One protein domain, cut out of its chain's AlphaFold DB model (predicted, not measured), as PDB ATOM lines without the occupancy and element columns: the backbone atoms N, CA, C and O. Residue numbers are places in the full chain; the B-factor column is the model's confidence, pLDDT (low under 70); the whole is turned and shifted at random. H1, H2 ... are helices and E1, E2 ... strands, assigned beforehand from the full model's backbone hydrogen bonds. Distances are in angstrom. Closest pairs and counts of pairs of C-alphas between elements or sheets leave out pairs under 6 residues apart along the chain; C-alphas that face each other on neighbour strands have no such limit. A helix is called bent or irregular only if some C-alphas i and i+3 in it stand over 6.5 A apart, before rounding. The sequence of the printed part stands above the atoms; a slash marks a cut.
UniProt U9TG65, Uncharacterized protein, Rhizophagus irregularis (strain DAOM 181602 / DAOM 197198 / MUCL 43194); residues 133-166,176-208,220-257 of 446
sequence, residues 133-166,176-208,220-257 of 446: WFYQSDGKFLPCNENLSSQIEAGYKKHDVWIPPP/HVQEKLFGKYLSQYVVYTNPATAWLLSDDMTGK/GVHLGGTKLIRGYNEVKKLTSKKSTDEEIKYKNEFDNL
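AT A GLANCE: This is residues 133 to 166, 176 to 208 and 220 to 257 of the 446 residues of an uncharacterized protein of Rhizophagus irregularis (strain DAOM 181602 / DAOM 197198 / MUCL 43194) (UniProt U9TG65). A strongly twisted sheet of six antiparallel strands curls round one helix, H1, and a long helix, H3, starts at the part of the sheet made by E2 and E1 and runs out from the body as an arm, with residues 243 to 257 sticking out. A very short helix, H2, only grazes the sheet. The printed part has 105 residues with three named helices and six named strands, in the order E1 E2 H1 E3 E4 E5 H2 E6 H3, and the strands stand side by side as E2 E1 E6 E5 E4 E3. The class is mixed, helices and strands. The whole is loose, with a radius of gyration of the C-alphas of 16.5 A, and elongated, spanning 52 by 31 by 30 A.

HOW THE PARTS SIT: Start at Trp 133, where E1, residues 133 to 137, begins; it forms a hairpin with E2, residues 140 to 143, an edge strand. Between them look for N 135 and O 142, 2.8 A apart. A tight link leads to H1, residues 146 to 158, which is on the sheet, and the sheet curls round it; its closest C-alphas to E1 are those of Ser 149 and Trp 133, 5.4 A apart. After the first cut comes E3, residues 178 to 180, the other edge strand; the closest C-alphas of H1 and E3 are those of Gly 155 and Glu 179, 5.6 A apart. E3 makes a hairpin with E4, residues 188 to 194, where N 190 and O 179 are 2.9 A apart. E4 makes a hairpin with E5, residues 197 to 202, where N 199 and O 191 are 2.8 A apart. E3, E4 and E5 are a meander, each strand the antiparallel neighbour of the one before. Next, H2, residues 203 to 207, only just on the sheet with 5 pairs of C-alphas within 10 A, grazes it with residues 203 to 205. After the second cut, E6, residues 226 to 230, is an inner strand with E5 and E1 as antiparallel neighbours: N 228 and O 198 are 2.8 A apart, and N 229 and O 134 are 2.8 A apart. Last comes H3, residues 232 to 257, on the sheet at a height over the sheet of 11.6 A; it lies over E1 and runs along the strands, at 4 degrees to E1 on the local plane. The sheet and its helices make three layers, helices on both faces of a sheet, with H3 on one face and H1 on the other. H1 and H3 are apart. In H1 and H3 each O i to N i+4 pair is within hydrogen-bond range; in H2 it is 0 of 1, with 1 of 2 O i to N i+3 pairs within range.

IN THESE COORDINATES: Find C-alpha 133 at (126.549, 157.058, 140.073), where E1 begins its 13.2 A. H1 measures 18.1 A, E4 19.0 A and E5 17.1 A from first to last C-alpha. H2 is neither bent nor irregular, but only just: C-alphas 204 and 207 are 6.1 A apart. Find C-alpha 232 at (129.508, 150.287, 141.978); from there H3 runs 35.9 A to C-alpha 257 at (136.087, 144.122, 176.696).

THE WHOLE: The two C-alphas farthest apart are those of Lys 158 and Leu 257, 53.9 A. Without residues 243 to 257 the body spans 36 by 31 by 27 A. Residues 167 to 175 are not printed, and C-alphas 166 and 176 are 14.6 A apart; residues 209 to 219 are not printed, and C-alphas 208 and 220 are 20.2 A apart. Of the links that are printed whole, no link is long. The mean pLDDT of the printed part is 77.7, and 32 residues are under 70, among them residues 220 to 224 and 242 to 257.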
ATOM      1  N   TRP A 133     125.998 156.129 139.090       96.38
ATOM      2  CA  TRP A 133     126.549 157.058 140.073       96.38
ATOM      3  C   TRP A 133     125.873 156.868 141.432       96.38
ATOM      4  O   TRP A 133     124.712 156.463 141.497       96.38
ATOM      5  N   PHE A 134     126.603 157.149 142.511       95.75
ATOM      6  CA  PHE A 134     126.134 156.950 143.882       95.75
ATOM      7  C   PHE A 134     126.386 158.183 144.742       95.75
ATOM      8  O   PHE A 134     127.489 158.726 144.738       95.75
ATOM      9  N   TYR A 135     125.395 158.579 145.533       93.12
ATOM     10  CA  TYR A 135     125.577 159.522 146.628       93.12
ATOM     11  C   TYR A 135     126.345 158.860 147.766       93.12
ATOM     12  O   TYR A 135     126.068 157.712 148.107       93.12
ATOM     13  N   GLN A 136     127.251 159.598 148.399       88.81
ATOM     14  CA  GLN A 136     127.877 159.210 149.658       88.81
ATOM     15  C   GLN A 136     127.328 160.097 150.786       88.81
ATOM     16  O   GLN A 136     127.604 161.296 150.809       88.81
ATOM     17  N   SER A 137     126.581 159.503 151.724       79.50
ATOM     18  CA  SER A 137     126.050 160.178 152.922       79.50
ATOM     19  C   SER A 137     126.263 159.295 154.144       79.50
ATOM     20  O   SER A 137     125.885 158.129 154.120       79.50
ATOM     21  N   ASP A 138     126.886 159.824 155.198       72.25
ATOM     22  CA  ASP A 138     127.037 159.151 156.503       72.25
ATOM     23  C   ASP A 138     127.586 157.712 156.431       72.25
ATOM     24  O   ASP A 138     127.221 156.821 157.193       72.25
ATOM     25  N   GLY A 139     128.483 157.465 155.472       72.31
ATOM     26  CA  GLY A 139     129.082 156.149 155.248       72.31
ATOM     27  C   GLY A 139     128.177 155.126 154.556       72.31
ATOM     28  O   GLY A 139     128.619 153.993 154.383       72.31
ATOM     29  N   LYS A 140     126.968 155.514 154.135       82.38
ATOM     30  CA  LYS A 140     126.105 154.753 153.226       82.38
ATOM     31  C   LYS A 140     126.232 155.290 151.800       82.38
ATOM     32  O   LYS A 140     126.528 156.469 151.577       82.38
ATOM     33  N   PHE A 141     125.996 154.405 150.837       90.06
ATOM     34  CA  PHE A 141     125.991 154.734 149.418       90.06
ATOM     35  C   PHE A 141     124.595 154.509 148.849       90.06
ATOM     36  O   PHE A 141     124.039 153.425 149.003       90.06
ATOM     37  N   LEU A 142     124.032 155.531 148.207       92.31
ATOM     38  CA  LEU A 142     122.690 155.475 147.627       92.31
ATOM     39  C   LEU A 142     122.767 155.652 146.113       92.31
ATOM     40  O   LEU A 142     123.441 156.583 145.662       92.31
ATOM     41  N   PRO A 143     122.094 154.806 145.315       95.06
ATOM     42  CA  PRO A 143     122.105 154.948 143.869       95.06
ATOM     43  C   PRO A 143     121.474 156.284 143.465       95.06
ATOM     44  O   PRO A 143     120.380 156.645 143.902       95.06
ATOM     45  N   CYS A 144     122.174 157.043 142.626       94.25
ATOM     46  CA  CYS A 144     121.589 158.202 141.974       94.25
ATOM     47  C   CYS A 144     120.537 157.727 140.971       94.25
ATOM     48  O   CYS A 144     120.676 156.673 140.349       94.25
ATOM     49  N   ASN A 145     119.503 158.537 140.754       91.62
ATOM     50  CA  ASN A 145     118.537 158.202 139.720       91.62
ATOM     51  C   ASN A 145     119.162 158.263 138.314       91.62
ATOM     52  O   ASN A 145     120.184 158.919 138.086       91.62
ATOM     53  N   GLU A 146     118.525 157.596 137.354       91.94
ATOM     54  CA  GLU A 146     119.071 157.442 135.997       91.94
ATOM     55  C   GLU A 146     119.251 158.785 135.273       91.94
ATOM     56  O   GLU A 146     120.248 158.988 134.581       91.94
ATOM     57  N   ASN A 147     118.335 159.739 135.480       92.62
ATOM     58  CA  ASN A 147     118.421 161.072 134.877       92.62
ATOM     59  C   ASN A 147     119.637 161.858 135.403       92.62
ATOM     60  O   ASN A 147     120.446 162.330 134.608       92.62
ATOM     61  N   LEU A 148     119.815 161.951 136.727       93.50
ATOM     62  CA  LEU A 148     120.978 162.630 137.300       93.50
ATOM     63  C   LEU A 148     122.274 161.963 136.860       93.50
ATOM     64  O   LEU A 148     123.196 162.644 136.422       93.50
ATOM     65  N   SER A 149     122.320 160.634 136.940       95.12
ATOM     66  CA  SER A 149     123.493 159.860 136.542       95.12
ATOM     67  C   SER A 149     123.865 160.114 135.080       95.12
ATOM     68  O   SER A 149     125.041 160.266 134.768       95.12
ATOM     69  N   SER A 150     122.872 160.232 134.192       94.06
ATOM     70  CA  SER A 150     123.091 160.542 132.775       94.06
ATOM     71  C   SER A 150     123.658 161.947 132.564       94.06
ATOM     72  O   SER A 150     124.556 162.120 131.745       94.06
ATOM     73  N   GLN A 151     123.174 162.944 133.312       94.69
ATOM     74  CA  GLN A 151     123.691 164.316 133.235       94.69
ATOM     75  C   GLN A 151     125.126 164.417 133.768       94.69
ATOM     76  O   GLN A 151     125.976 165.032 133.123       94.69
ATOM     77  N   ILE A 152     125.417 163.766 134.902       94.19
ATOM     78  CA  ILE A 152     126.780 163.678 135.441       94.19
ATOM     79  C   ILE A 152     127.694 162.981 134.425       94.19
ATOM     80  O   ILE A 152     128.770 163.468 134.104       94.19
ATOM     81  N   GLU A 153     127.274 161.851 133.859       94.50
ATOM     82  CA  GLU A 153     128.113 161.119 132.910       94.50
ATOM     83  C   GLU A 153     128.333 161.891 131.596       94.50
ATOM     84  O   GLU A 153     129.407 161.809 131.000       94.50
ATOM     85  N   ALA A 154     127.354 162.683 131.147       92.56
ATOM     86  CA  ALA A 154     127.514 163.566 129.994       92.56
ATOM     87  C   ALA A 154     128.562 164.660 130.253       92.56
ATOM     88  O   ALA A 154     129.432 164.880 129.410       92.56
ATOM     89  N   GLY A 155     128.531 165.291 131.434       90.69
ATOM     90  CA  GLY A 155     129.569 166.235 131.857       90.69
ATOM     91  C   GLY A 155     130.942 165.569 131.977       90.69
ATOM     92  O   GLY A 155     131.930 166.094 131.473       90.69
ATOM     93  N   TYR A 156     131.000 164.368 132.553       91.00
ATOM     94  CA  TYR A 156     132.231 163.581 132.657       91.00
ATOM     95  C   TYR A 156     132.878 163.329 131.286       91.00
ATOM     96  O   TYR A 156     134.086 163.507 131.129       91.00
ATOM     97  N   LYS A 157     132.065 162.963 130.282       91.31
ATOM     98  CA  LYS A 157     132.495 162.754 128.888       91.31
ATOM     99  C   LYS A 157     132.954 164.034 128.206       91.31
ATOM    100  O   LYS A 157     133.977 164.037 127.541       91.31
ATOM    101  N   LYS A 158     132.190 165.113 128.364       90.19
ATOM    102  CA  LYS A 158     132.448 166.414 127.733       90.19
ATOM    103  C   LYS A 158     133.783 167.030 128.153       90.19
ATOM    104  O   LYS A 158     134.352 167.809 127.397       90.19
ATOM    105  N   HIS A 159     134.245 166.705 129.355       84.88
ATOM    106  CA  HIS A 159     135.409 167.328 129.972       84.88
ATOM    107  C   HIS A 159     136.602 166.386 130.152       84.88
ATOM    108  O   HIS A 159     137.524 166.727 130.887       84.88
ATOM    109  N   ASP A 160     136.585 165.215 129.512       86.56
ATOM    110  CA  ASP A 160     137.691 164.253 129.522       86.56
ATOM    111  C   ASP A 160     138.243 163.936 130.926       86.56
ATOM    112  O   ASP A 160     139.441 163.739 131.123       86.56
ATOM    113  N   VAL A 161     137.352 163.861 131.924       85.69
ATOM    114  CA  VAL A 161     137.691 163.814 133.364       85.69
ATOM    115  C   VAL A 161     138.560 162.604 133.750       85.69
ATOM    116  O   VAL A 161     139.191 162.590 134.807       85.69
ATOM    117  N   TRP A 162     138.617 161.568 132.909       86.19
ATOM    118  CA  TRP A 162     139.478 160.403 133.123       86.19
ATOM    119  C   TRP A 162     140.964 160.670 132.861       86.19
ATOM    120  O   TRP A 162     141.790 159.833 133.224       86.19
ATOM    121  N   ILE A 163     141.314 161.797 132.238       82.12
ATOM    122  CA  ILE A 163     142.694 162.189 131.966       82.12
ATOM    123  C   ILE A 163     143.173 163.090 133.116       82.12
ATOM    124  O   ILE A 163     142.604 164.163 133.323       82.12
ATOM    125  N   PRO A 164     144.202 162.687 133.886       69.69
ATOM    126  CA  PRO A 164     144.760 163.540 134.926       69.69
ATOM    127  C   PRO A 164     145.320 164.842 134.327       69.69
ATOM    128  O   PRO A 164     145.972 164.782 133.279       69.69
ATOM    129  N   PRO A 165     145.126 166.004 134.976       65.12
ATOM    130  CA  PRO A 165     145.742 167.251 134.535       65.12
ATOM    131  C   PRO A 165     147.277 167.130 134.515       65.12
ATOM    132  O   PRO A 165     147.840 166.501 135.417       65.12
ATOM    133  N   PRO A 166     147.978 167.729 133.535       63.94
ATOM    134  CA  PRO A 166     149.436 167.726 133.507       63.94
ATOM    135  C   PRO A 166     150.013 168.450 134.736       63.94
ATOM    136  O   PRO A 166     149.577 169.542 135.091       63.94
ATOM    137  N   HIS A 176     137.393 175.366 136.491       53.75
ATOM    138  CA  HIS A 176     136.852 174.205 137.159       53.75
ATOM    139  C   HIS A 176     135.589 173.810 136.413       53.75
ATOM    140  O   HIS A 176     134.640 174.586 136.331       53.75
ATOM    141  N   VAL A 177     135.627 172.609 135.844       61.03
ATOM    142  CA  VAL A 177     134.565 171.999 135.062       61.03
ATOM    143  C   VAL A 177     133.289 171.962 135.901       61.03
ATOM    144  O   VAL A 177     133.112 171.085 136.747       61.03
ATOM    145  N   GLN A 178     132.434 172.960 135.708       69.44
ATOM    146  CA  GLN A 178     131.118 173.055 136.320       69.44
ATOM    147  C   GLN A 178     130.097 172.626 135.276       69.44
ATOM    148  O   GLN A 178     129.797 173.385 134.352       69.44
ATOM    149  N   GLU A 179     129.546 171.424 135.425       81.00
ATOM    150  CA  GLU A 179     128.415 171.008 134.598       81.00
ATOM    151  C   GLU A 179     127.118 171.370 135.320       81.00
ATOM    152  O   GLU A 179     126.851 170.892 136.426       81.00
ATOM    153  N   LYS A 180     126.324 172.251 134.709       83.94
ATOM    154  CA  LYS A 180     125.015 172.646 135.240       83.94
ATOM    155  C   LYS A 180     123.996 171.548 134.987       83.94
ATOM    156  O   LYS A 180     123.969 170.965 133.906       83.94
ATOM    157  N   LEU A 181     123.132 171.315 135.968       87.81
ATOM    158  CA  LEU A 181     122.098 170.295 135.886       87.81
ATOM    159  C   LEU A 181     120.734 170.881 135.495       87.81
ATOM    160  O   LEU A 181     120.437 172.062 135.686       87.81
ATOM    161  N   PHE A 182     119.890 170.017 134.941       87.94
ATOM    162  CA  PHE A 182     118.591 170.340 134.363       87.94
ATOM    163  C   PHE A 182     117.442 169.620 135.083       87.94
ATOM    164  O   PHE A 182     117.618 168.617 135.786       87.94
ATOM    165  N   GLY A 183     116.220 170.109 134.859       88.19
ATOM    166  CA  GLY A 183     114.991 169.521 135.393       88.19
ATOM    167  C   GLY A 183     114.866 169.705 136.905       88.19
ATOM    168  O   GLY A 183     114.969 170.815 137.414       88.19
ATOM    169  N   LYS A 184     114.659 168.616 137.651       84.25
ATOM    170  CA  LYS A 184     114.518 168.680 139.120       84.25
ATOM    171  C   LYS A 184     115.800 169.095 139.861       84.25
ATOM    172  O   LYS A 184     115.758 169.305 141.065       84.25
ATOM    173  N   TYR A 185     116.918 169.187 139.142       85.31
ATOM    174  CA  TYR A 185     118.235 169.566 139.652       85.31
ATOM    175  C   TYR A 185     118.664 170.964 139.186       85.31
ATOM    176  O   TYR A 185     119.842 171.296 139.237       85.31
ATOM    177  N   LEU A 186     117.723 171.785 138.705       84.62
ATOM    178  CA  LEU A 186     117.995 173.191 138.411       84.62
ATOM    179  C   LEU A 186     118.600 173.882 139.642       84.62
ATOM    180  O   LEU A 186     118.228 173.587 140.778       84.62
ATOM    181  N   SER A 187     119.538 174.796 139.396       84.19
ATOM    182  CA  SER A 187     120.340 175.464 140.433       84.19
ATOM    183  C   SER A 187     121.295 174.534 141.192       84.19
ATOM    184  O   SER A 187     121.752 174.876 142.282       84.19
ATOM    185  N   GLN A 188     121.596 173.357 140.637       86.62
ATOM    186  CA  GLN A 188     122.688 172.498 141.083       86.62
ATOM    187  C   GLN A 188     123.714 172.323 139.964       86.62
ATOM    188  O   GLN A 188     123.391 172.372 138.772       86.62
ATOM    189  N   TYR A 189     124.961 172.102 140.355       86.44
ATOM    190  CA  TYR A 189     126.067 171.859 139.442       86.44
ATOM    191  C   TYR A 189     127.003 170.789 139.991       86.44
ATOM    192  O   TYR A 189     127.066 170.532 141.196       86.44
ATOM    193  N   VAL A 190     127.730 170.154 139.078       88.19
ATOM    194  CA  VAL A 190     128.665 169.078 139.389       88.19
ATOM    195  C   VAL A 190     130.086 169.566 139.180       88.19
ATOM    196  O   VAL A 190     130.397 170.138 138.136       88.19
ATOM    197  N   VAL A 191     130.944 169.306 140.166       85.38
ATOM    198  CA  VAL A 191     132.390 169.533 140.084       85.38
ATOM    199  C   VAL A 191     133.107 168.195 140.166       85.38
ATOM    200  O   VAL A 191     132.962 167.453 141.141       85.38
ATOM    201  N   TYR A 192     133.908 167.890 139.152       85.19
ATOM    202  CA  TYR A 192     134.722 166.681 139.125       85.19
ATOM    203  C   TYR A 192     136.051 166.929 139.825       85.19
ATOM    204  O   TYR A 192     136.747 167.901 139.540       85.19
ATOM    205  N   THR A 193     136.388 166.046 140.759       81.56
ATOM    206  CA  THR A 193     137.645 166.129 141.524       81.56
ATOM    207  C   THR A 193     138.645 165.075 141.089       81.56
ATOM    208  O   THR A 193     139.817 165.384 140.945       81.56
ATOM    209  N   ASN A 194     138.166 163.855 140.839       80.44
ATOM    210  CA  ASN A 194     138.958 162.722 140.379       80.44
ATOM    211  C   ASN A 194     138.162 161.948 139.313       80.44
ATOM    212  O   ASN A 194     136.933 162.074 139.266       80.44
ATOM    213  N   PRO A 195     138.807 161.036 138.559       86.69
ATOM    214  CA  PRO A 195     138.124 160.150 137.614       86.69
ATOM    215  C   PRO A 195     136.984 159.312 138.214       86.69
ATOM    216  O   PRO A 195     136.101 158.880 137.477       86.69
ATOM    217  N   ALA A 196     136.999 159.078 139.531       87.62
ATOM    218  CA  ALA A 196     135.989 158.299 140.247       87.62
ATOM    219  C   ALA A 196     135.107 159.127 141.203       87.62
ATOM    220  O   ALA A 196     134.140 158.590 141.744       87.62
ATOM    221  N   THR A 197     135.427 160.406 141.447       88.69
ATOM    222  CA  THR A 197     134.729 161.221 142.457       88.69
ATOM    223  C   THR A 197     134.333 162.598 141.943       88.69
ATOM    224  O   THR A 197     135.158 163.378 141.453       88.69
ATOM    225  N   ALA A 198     133.066 162.933 142.151       89.12
ATOM    226  CA  ALA A 198     132.499 164.240 141.857       89.12
ATOM    227  C   ALA A 198     131.757 164.789 143.082       89.12
ATOM    228  O   ALA A 198     131.530 164.078 144.061       89.12
ATOM    229  N   TRP A 199     131.391 166.062 143.035       87.50
ATOM    230  CA  TRP A 199     130.620 166.735 144.074       87.50
ATOM    231  C   TRP A 199     129.414 167.410 143.443       87.50
ATOM    232  O   TRP A 199     129.549 168.075 142.421       87.50
ATOM    233  N   LEU A 200     128.253 167.235 144.065       88.69
ATOM    234  CA  LEU A 200     127.009 167.908 143.725       88.69
ATOM    235  C   LEU A 200     126.826 169.109 144.653       88.69
ATOM    236  O   LEU A 200     126.722 168.940 145.870       88.69
ATOM    237  N   LEU A 201     126.798 170.309 144.083       85.00
ATOM    238  CA  LEU A 201     126.666 171.570 144.808       85.00
ATOM    239  C   LEU A 201     125.412 172.316 144.352       85.00
ATOM    240  O   LEU A 201     124.955 172.136 143.226       85.00
ATOM    241  N   SER A 202     124.881 173.175 145.221       82.75
ATOM    242  CA  SER A 202     123.716 174.023 144.941       82.75
ATOM    243  C   SER A 202     124.118 175.494 144.876       82.75
ATOM    244  O   SER A 202     124.894 175.960 145.713       82.75
ATOM    245  N   ASP A 203     123.531 176.249 143.947       71.38
ATOM    246  CA  ASP A 203     123.815 177.673 143.731       71.38
ATOM    247  C   ASP A 203     123.518 178.532 144.975       71.38
ATOM    248  O   ASP A 203     124.229 179.505 145.238       71.38
ATOM    249  N   ASP A 204     122.534 178.141 145.791       65.06
ATOM    250  CA  ASP A 204     122.136 178.861 147.012       65.06
ATOM    251  C   ASP A 204     123.190 178.765 148.138       65.06
ATOM    252  O   ASP A 204     123.317 179.653 148.981       65.06
ATOM    253  N   MET A 205     124.040 177.729 148.119       54.28
ATOM    254  CA  MET A 205     125.144 177.579 149.081       54.28
ATOM    255  C   MET A 205     126.390 178.392 148.698       54.28
ATOM    256  O   MET A 205     127.249 178.657 149.538       54.28
ATOM    257  N   THR A 206     126.467 178.865 147.451       51.94
ATOM    258  CA  THR A 206     127.584 179.673 146.922       51.94
ATOM    259  C   THR A 206     127.568 181.131 147.401       51.94
ATOM    260  O   THR A 206     128.494 181.890 147.107       51.94
ATOM    261  N   GLY A 207     126.539 181.533 148.157       50.31
ATOM    262  CA  GLY A 207     126.344 182.899 148.652       50.31
ATOM    263  C   GLY A 207     127.302 183.345 149.763       50.31
ATOM    264  O   GLY A 207     127.347 184.536 150.070       50.31
ATOM    265  N   LYS A 208     128.092 182.442 150.366       47.25
ATOM    266  CA  LYS A 208     129.108 182.803 151.371       47.25
ATOM    267  C   LYS A 208     130.395 181.980 151.198       47.25
ATOM    268  O   LYS A 208     130.597 180.977 151.868       47.25
ATOM    269  N   GLY A 220     140.624 166.060 151.192       49.25
ATOM    270  CA  GLY A 220     139.359 165.410 151.534       49.25
ATOM    271  C   GLY A 220     138.357 166.256 152.333       49.25
ATOM    272  O   GLY A 220     137.411 165.692 152.873       49.25
ATOM    273  N   VAL A 221     138.514 167.582 152.421       50.06
ATOM    274  CA  VAL A 221     137.604 168.433 153.212       50.06
ATOM    275  C   VAL A 221     136.372 168.839 152.393       50.06
ATOM    276  O   VAL A 221     136.477 169.503 151.365       50.06
ATOM    277  N   HIS A 222     135.214 168.393 152.884       52.97
ATOM    278  CA  HIS A 222     133.845 168.618 152.414       52.97
ATOM    279  C   HIS A 222     133.634 169.949 151.673       52.97
ATOM    280  O   HIS A 222     133.620 171.010 152.294       52.97
ATOM    281  N   LEU A 223     133.362 169.895 150.362       58.06
ATOM    282  CA  LEU A 223     133.047 171.072 149.532       58.06
ATOM    283  C   LEU A 223     131.667 171.704 149.844       58.06
ATOM    284  O   LEU A 223     131.099 172.401 149.009       58.06
ATOM    285  N   GLY A 224     131.088 171.451 151.023       67.25
ATOM    286  CA  GLY A 224     129.735 171.903 151.370       67.25
ATOM    287  C   GLY A 224     128.636 171.329 150.464       67.25
ATOM    288  O   GLY A 224     127.534 171.863 150.440       67.25
ATOM    289  N   GLY A 225     128.937 170.264 149.717       79.69
ATOM    290  CA  GLY A 225     128.026 169.585 148.797       79.69
ATOM    291  C   GLY A 225     128.012 168.072 149.009       79.69
ATOM    292  O   GLY A 225     128.772 167.531 149.816       79.69
ATOM    293  N   THR A 226     127.158 167.379 148.262       86.94
ATOM    294  CA  THR A 226     127.009 165.923 148.356       86.94
ATOM    295  C   THR A 226     128.058 165.237 147.494       86.94
ATOM    296  O   THR A 226     128.146 165.485 146.291       86.94
ATOM    297  N   LYS A 227     128.858 164.353 148.091       89.19
ATOM    298  CA  LYS A 227     129.876 163.601 147.356       89.19
ATOM    299  C   LYS A 227     129.230 162.511 146.499       89.19
ATOM    300  O   LYS A 227     128.305 161.829 146.939       89.19
ATOM    301  N   LEU A 228     129.748 162.350 145.287       92.62
ATOM    302  CA  LEU A 228     129.306 161.394 144.282       92.62
ATOM    303  C   LEU A 228     130.445 160.438 143.917       92.62
ATOM    304  O   LEU A 228     131.585 160.870 143.723       92.62
ATOM    305  N   ILE A 229     130.128 159.153 143.789       93.75
ATOM    306  CA  ILE A 229     131.054 158.089 143.388       93.75
ATOM    307  C   ILE A 229     130.622 157.507 142.043       93.75
ATOM    308  O   ILE A 229     129.446 157.190 141.847       93.75
ATOM    309  N   ARG A 230     131.584 157.354 141.130       94.44
ATOM    310  CA  ARG A 230     131.387 156.773 139.800       94.44
ATOM    311  C   ARG A 230     131.567 155.252 139.847       94.44
ATOM    312  O   ARG A 230     132.686 154.766 139.982       94.44
ATOM    313  N   GLY A 231     130.480 154.506 139.662       93.62
ATOM    314  CA  GLY A 231     130.481 153.049 139.514       93.62
ATOM    315  C   GLY A 231     130.404 152.271 140.831       93.62
ATOM    316  O   GLY A 231     130.940 152.674 141.864       93.62
ATOM    317  N   TYR A 232     129.748 151.108 140.785       93.12
ATOM    318  CA  TYR A 232     129.508 150.287 141.978       93.12
ATOM    319  C   TYR A 232     130.771 149.585 142.501       93.12
ATOM    320  O   TYR A 232     130.927 149.403 143.704       93.12
ATOM    321  N   ASN A 233     131.727 149.263 141.627       90.50
ATOM    322  CA  ASN A 233     132.997 148.662 142.045       90.50
ATOM    323  C   ASN A 233     133.792 149.581 142.984       90.50
ATOM    324  O   ASN A 233     134.412 149.108 143.933       90.50
ATOM    325  N   GLU A 234     133.758 150.895 142.754       90.00
ATOM    326  CA  GLU A 234     134.394 151.868 143.648       90.00
ATOM    327  C   GLU A 234     133.649 151.967 144.981       90.00
ATOM    328  O   GLU A 234     134.281 152.025 146.035       90.00
ATOM    329  N   VAL A 235     132.315 151.885 144.961       90.44
ATOM    330  CA  VAL A 235     131.510 151.766 146.184       90.44
ATOM    331  C   VAL A 235     131.919 150.524 146.982       90.44
ATOM    332  O   VAL A 235     132.241 150.670 148.158       90.44
ATOM    333  N   LYS A 236     132.020 149.344 146.349       88.00
ATOM    334  CA  LYS A 236     132.476 148.100 147.004       88.00
ATOM    335  C   LYS A 236     133.876 148.230 147.620       88.00
ATOM    336  O   LYS A 236     134.121 147.748 148.724       88.00
ATOM    337  N   LYS A 237     134.814 148.902 146.941       87.81
ATOM    338  CA  LYS A 237     136.162 149.161 147.486       87.81
ATOM    339  C   LYS A 237     136.122 150.070 148.716       87.81
ATOM    340  O   LYS A 237     136.870 149.861 149.666       87.81
ATOM    341  N   LEU A 238     135.264 151.089 148.705       84.62
ATOM    342  CA  LEU A 238     135.123 152.018 149.826       84.62
ATOM    343  C   LEU A 238     134.401 151.381 151.021       84.62
ATOM    344  O   LEU A 238     134.768 151.672 152.160       84.62
ATOM    345  N   THR A 239     133.415 150.510 150.785       83.44
ATOM    346  CA  THR A 239     132.711 149.779 151.850       83.44
ATOM    347  C   THR A 239     133.584 148.694 152.466       83.44
ATOM    348  O   THR A 239     133.662 148.636 153.687       83.44
ATOM    349  N   SER A 240     134.297 147.902 151.658       76.38
ATOM    350  CA  SER A 240     135.209 146.852 152.152       76.38
ATOM    351  C   SER A 240     136.368 147.420 152.965       76.38
ATOM    352  O   SER A 240     136.692 146.907 154.026       76.38
ATOM    353  N   LYS A 241     136.964 148.535 152.525       70.56
ATOM    354  CA  LYS A 241     138.011 149.203 153.306       70.56
ATOM    355  C   LYS A 241     137.485 149.664 154.670       70.56
ATOM    356  O   LYS A 241     138.145 149.452 155.686       70.56
ATOM    357  N   LYS A 242     136.278 150.240 154.689       64.69
ATOM    358  CA  LYS A 242     135.605 150.666 155.920       64.69
ATOM    359  C   LYS A 242     135.270 149.476 156.825       64.69
ATOM    360  O   LYS A 242     135.492 149.588 158.024       64.69
ATOM    361  N   SER A 243     134.802 148.352 156.275       60.78
ATOM    362  CA  SER A 243     134.514 147.152 157.064       60.78
ATOM    363  C   SER A 243     135.782 146.552 157.660       60.78
ATOM    364  O   SER A 243     135.749 146.214 158.829       60.78
ATOM    365  N   THR A 244     136.920 146.514 156.953       59.47
ATOM    366  CA  THR A 244     138.197 146.095 157.567       59.47
ATOM    367  C   THR A 244     138.643 147.023 158.696       59.47
ATOM    368  O   THR A 244     139.093 146.544 159.733       59.47
ATOM    369  N   ASP A 245     138.508 148.344 158.534       57.72
ATOM    370  CA  ASP A 245     138.886 149.311 159.574       57.72
ATOM    371  C   ASP A 245     137.948 149.220 160.798       57.72
ATOM    372  O   ASP A 245     138.400 149.302 161.943       57.72
ATOM    373  N   GLU A 246     136.647 149.008 160.571       58.78
ATOM    374  CA  GLU A 246     135.657 148.768 161.623       58.78
ATOM    375  C   GLU A 246     135.842 147.395 162.275       58.78
ATOM    376  O   GLU A 246     135.818 147.319 163.492       58.78
ATOM    377  N   GLU A 247     136.122 146.330 161.528       52.78
ATOM    378  CA  GLU A 247     136.399 144.988 162.050       52.78
ATOM    379  C   GLU A 247     137.665 144.984 162.914       52.78
ATOM    380  O   GLU A 247     137.664 144.422 164.006       52.78
ATOM    381  N   ILE A 248     138.723 145.692 162.502       56.94
ATOM    382  CA  ILE A 248     139.923 145.906 163.325       56.94
ATOM    383  C   ILE A 248     139.563 146.685 164.597       56.94
ATOM    384  O   ILE A 248     140.024 146.336 165.684       56.94
ATOM    385  N   LYS A 249     138.718 147.717 164.501       55.78
ATOM    386  CA  LYS A 249     138.260 148.499 165.658       55.78
ATOM    387  C   LYS A 249     137.403 147.666 166.617       55.78
ATOM    388  O   LYS A 249     137.679 147.686 167.811       55.78
ATOM    389  N   TYR A 250     136.431 146.910 166.113       49.97
ATOM    390  CA  TYR A 250     135.566 146.022 166.889       49.97
ATOM    391  C   TYR A 250     136.352 144.870 167.495       49.97
ATOM    392  O   TYR A 250     136.094 144.525 168.636       49.97
ATOM    393  N   LYS A 251     137.342 144.313 166.795       48.00
ATOM    394  CA  LYS A 251     138.239 143.291 167.342       48.00
ATOM    395  C   LYS A 251     139.097 143.853 168.473       48.00
ATOM    396  O   LYS A 251     139.165 143.250 169.532       48.00
ATOM    397  N   ASN A 252     139.635 145.060 168.307       49.38
ATOM    398  CA  ASN A 252     140.366 145.757 169.367       49.38
ATOM    399  C   ASN A 252     139.463 146.144 170.557       49.38
ATOM    400  O   ASN A 252     139.906 146.118 171.703       49.38
ATOM    401  N   GLU A 253     138.206 146.519 170.319       51.22
ATOM    402  CA  GLU A 253     137.232 146.875 171.360       51.22
ATOM    403  C   GLU A 253     136.688 145.628 172.078       51.22
ATOM    404  O   GLU A 253     136.573 145.620 173.303       51.22
ATOM    405  N   PHE A 254     136.462 144.539 171.340       41.44
ATOM    406  CA  PHE A 254     136.106 143.213 171.841       41.44
ATOM    407  C   PHE A 254     137.237 142.607 172.676       41.44
ATOM    408  O   PHE A 254     136.977 142.129 173.777       41.44
ATOM    409  N   ASP A 255     138.491 142.701 172.227       43.94
ATOM    410  CA  ASP A 255     139.664 142.249 172.986       43.94
ATOM    411  C   ASP A 255     139.859 143.083 174.269       43.94
ATOM    412  O   ASP A 255     140.174 142.539 175.333       43.94
ATOM    413  N   ASN A 256     139.572 144.392 174.223       46.69
ATOM    414  CA  ASN A 256     139.563 145.254 175.412       46.69
ATOM    415  C   ASN A 256     138.420 144.909 176.385       46.69
ATOM    416  O   ASN A 256     138.643 144.872 177.598       46.69
ATOM    417  N   LEU A 257     137.224 144.584 175.888       41.16
ATOM    418  CA  LEU A 257     136.087 144.122 176.696       41.16
ATOM    419  C   LEU A 257     136.336 142.738 177.311       41.16
ATOM    420  O   LEU A 257     135.990 142.510 178.468       41.16
TER     421      LEU A 257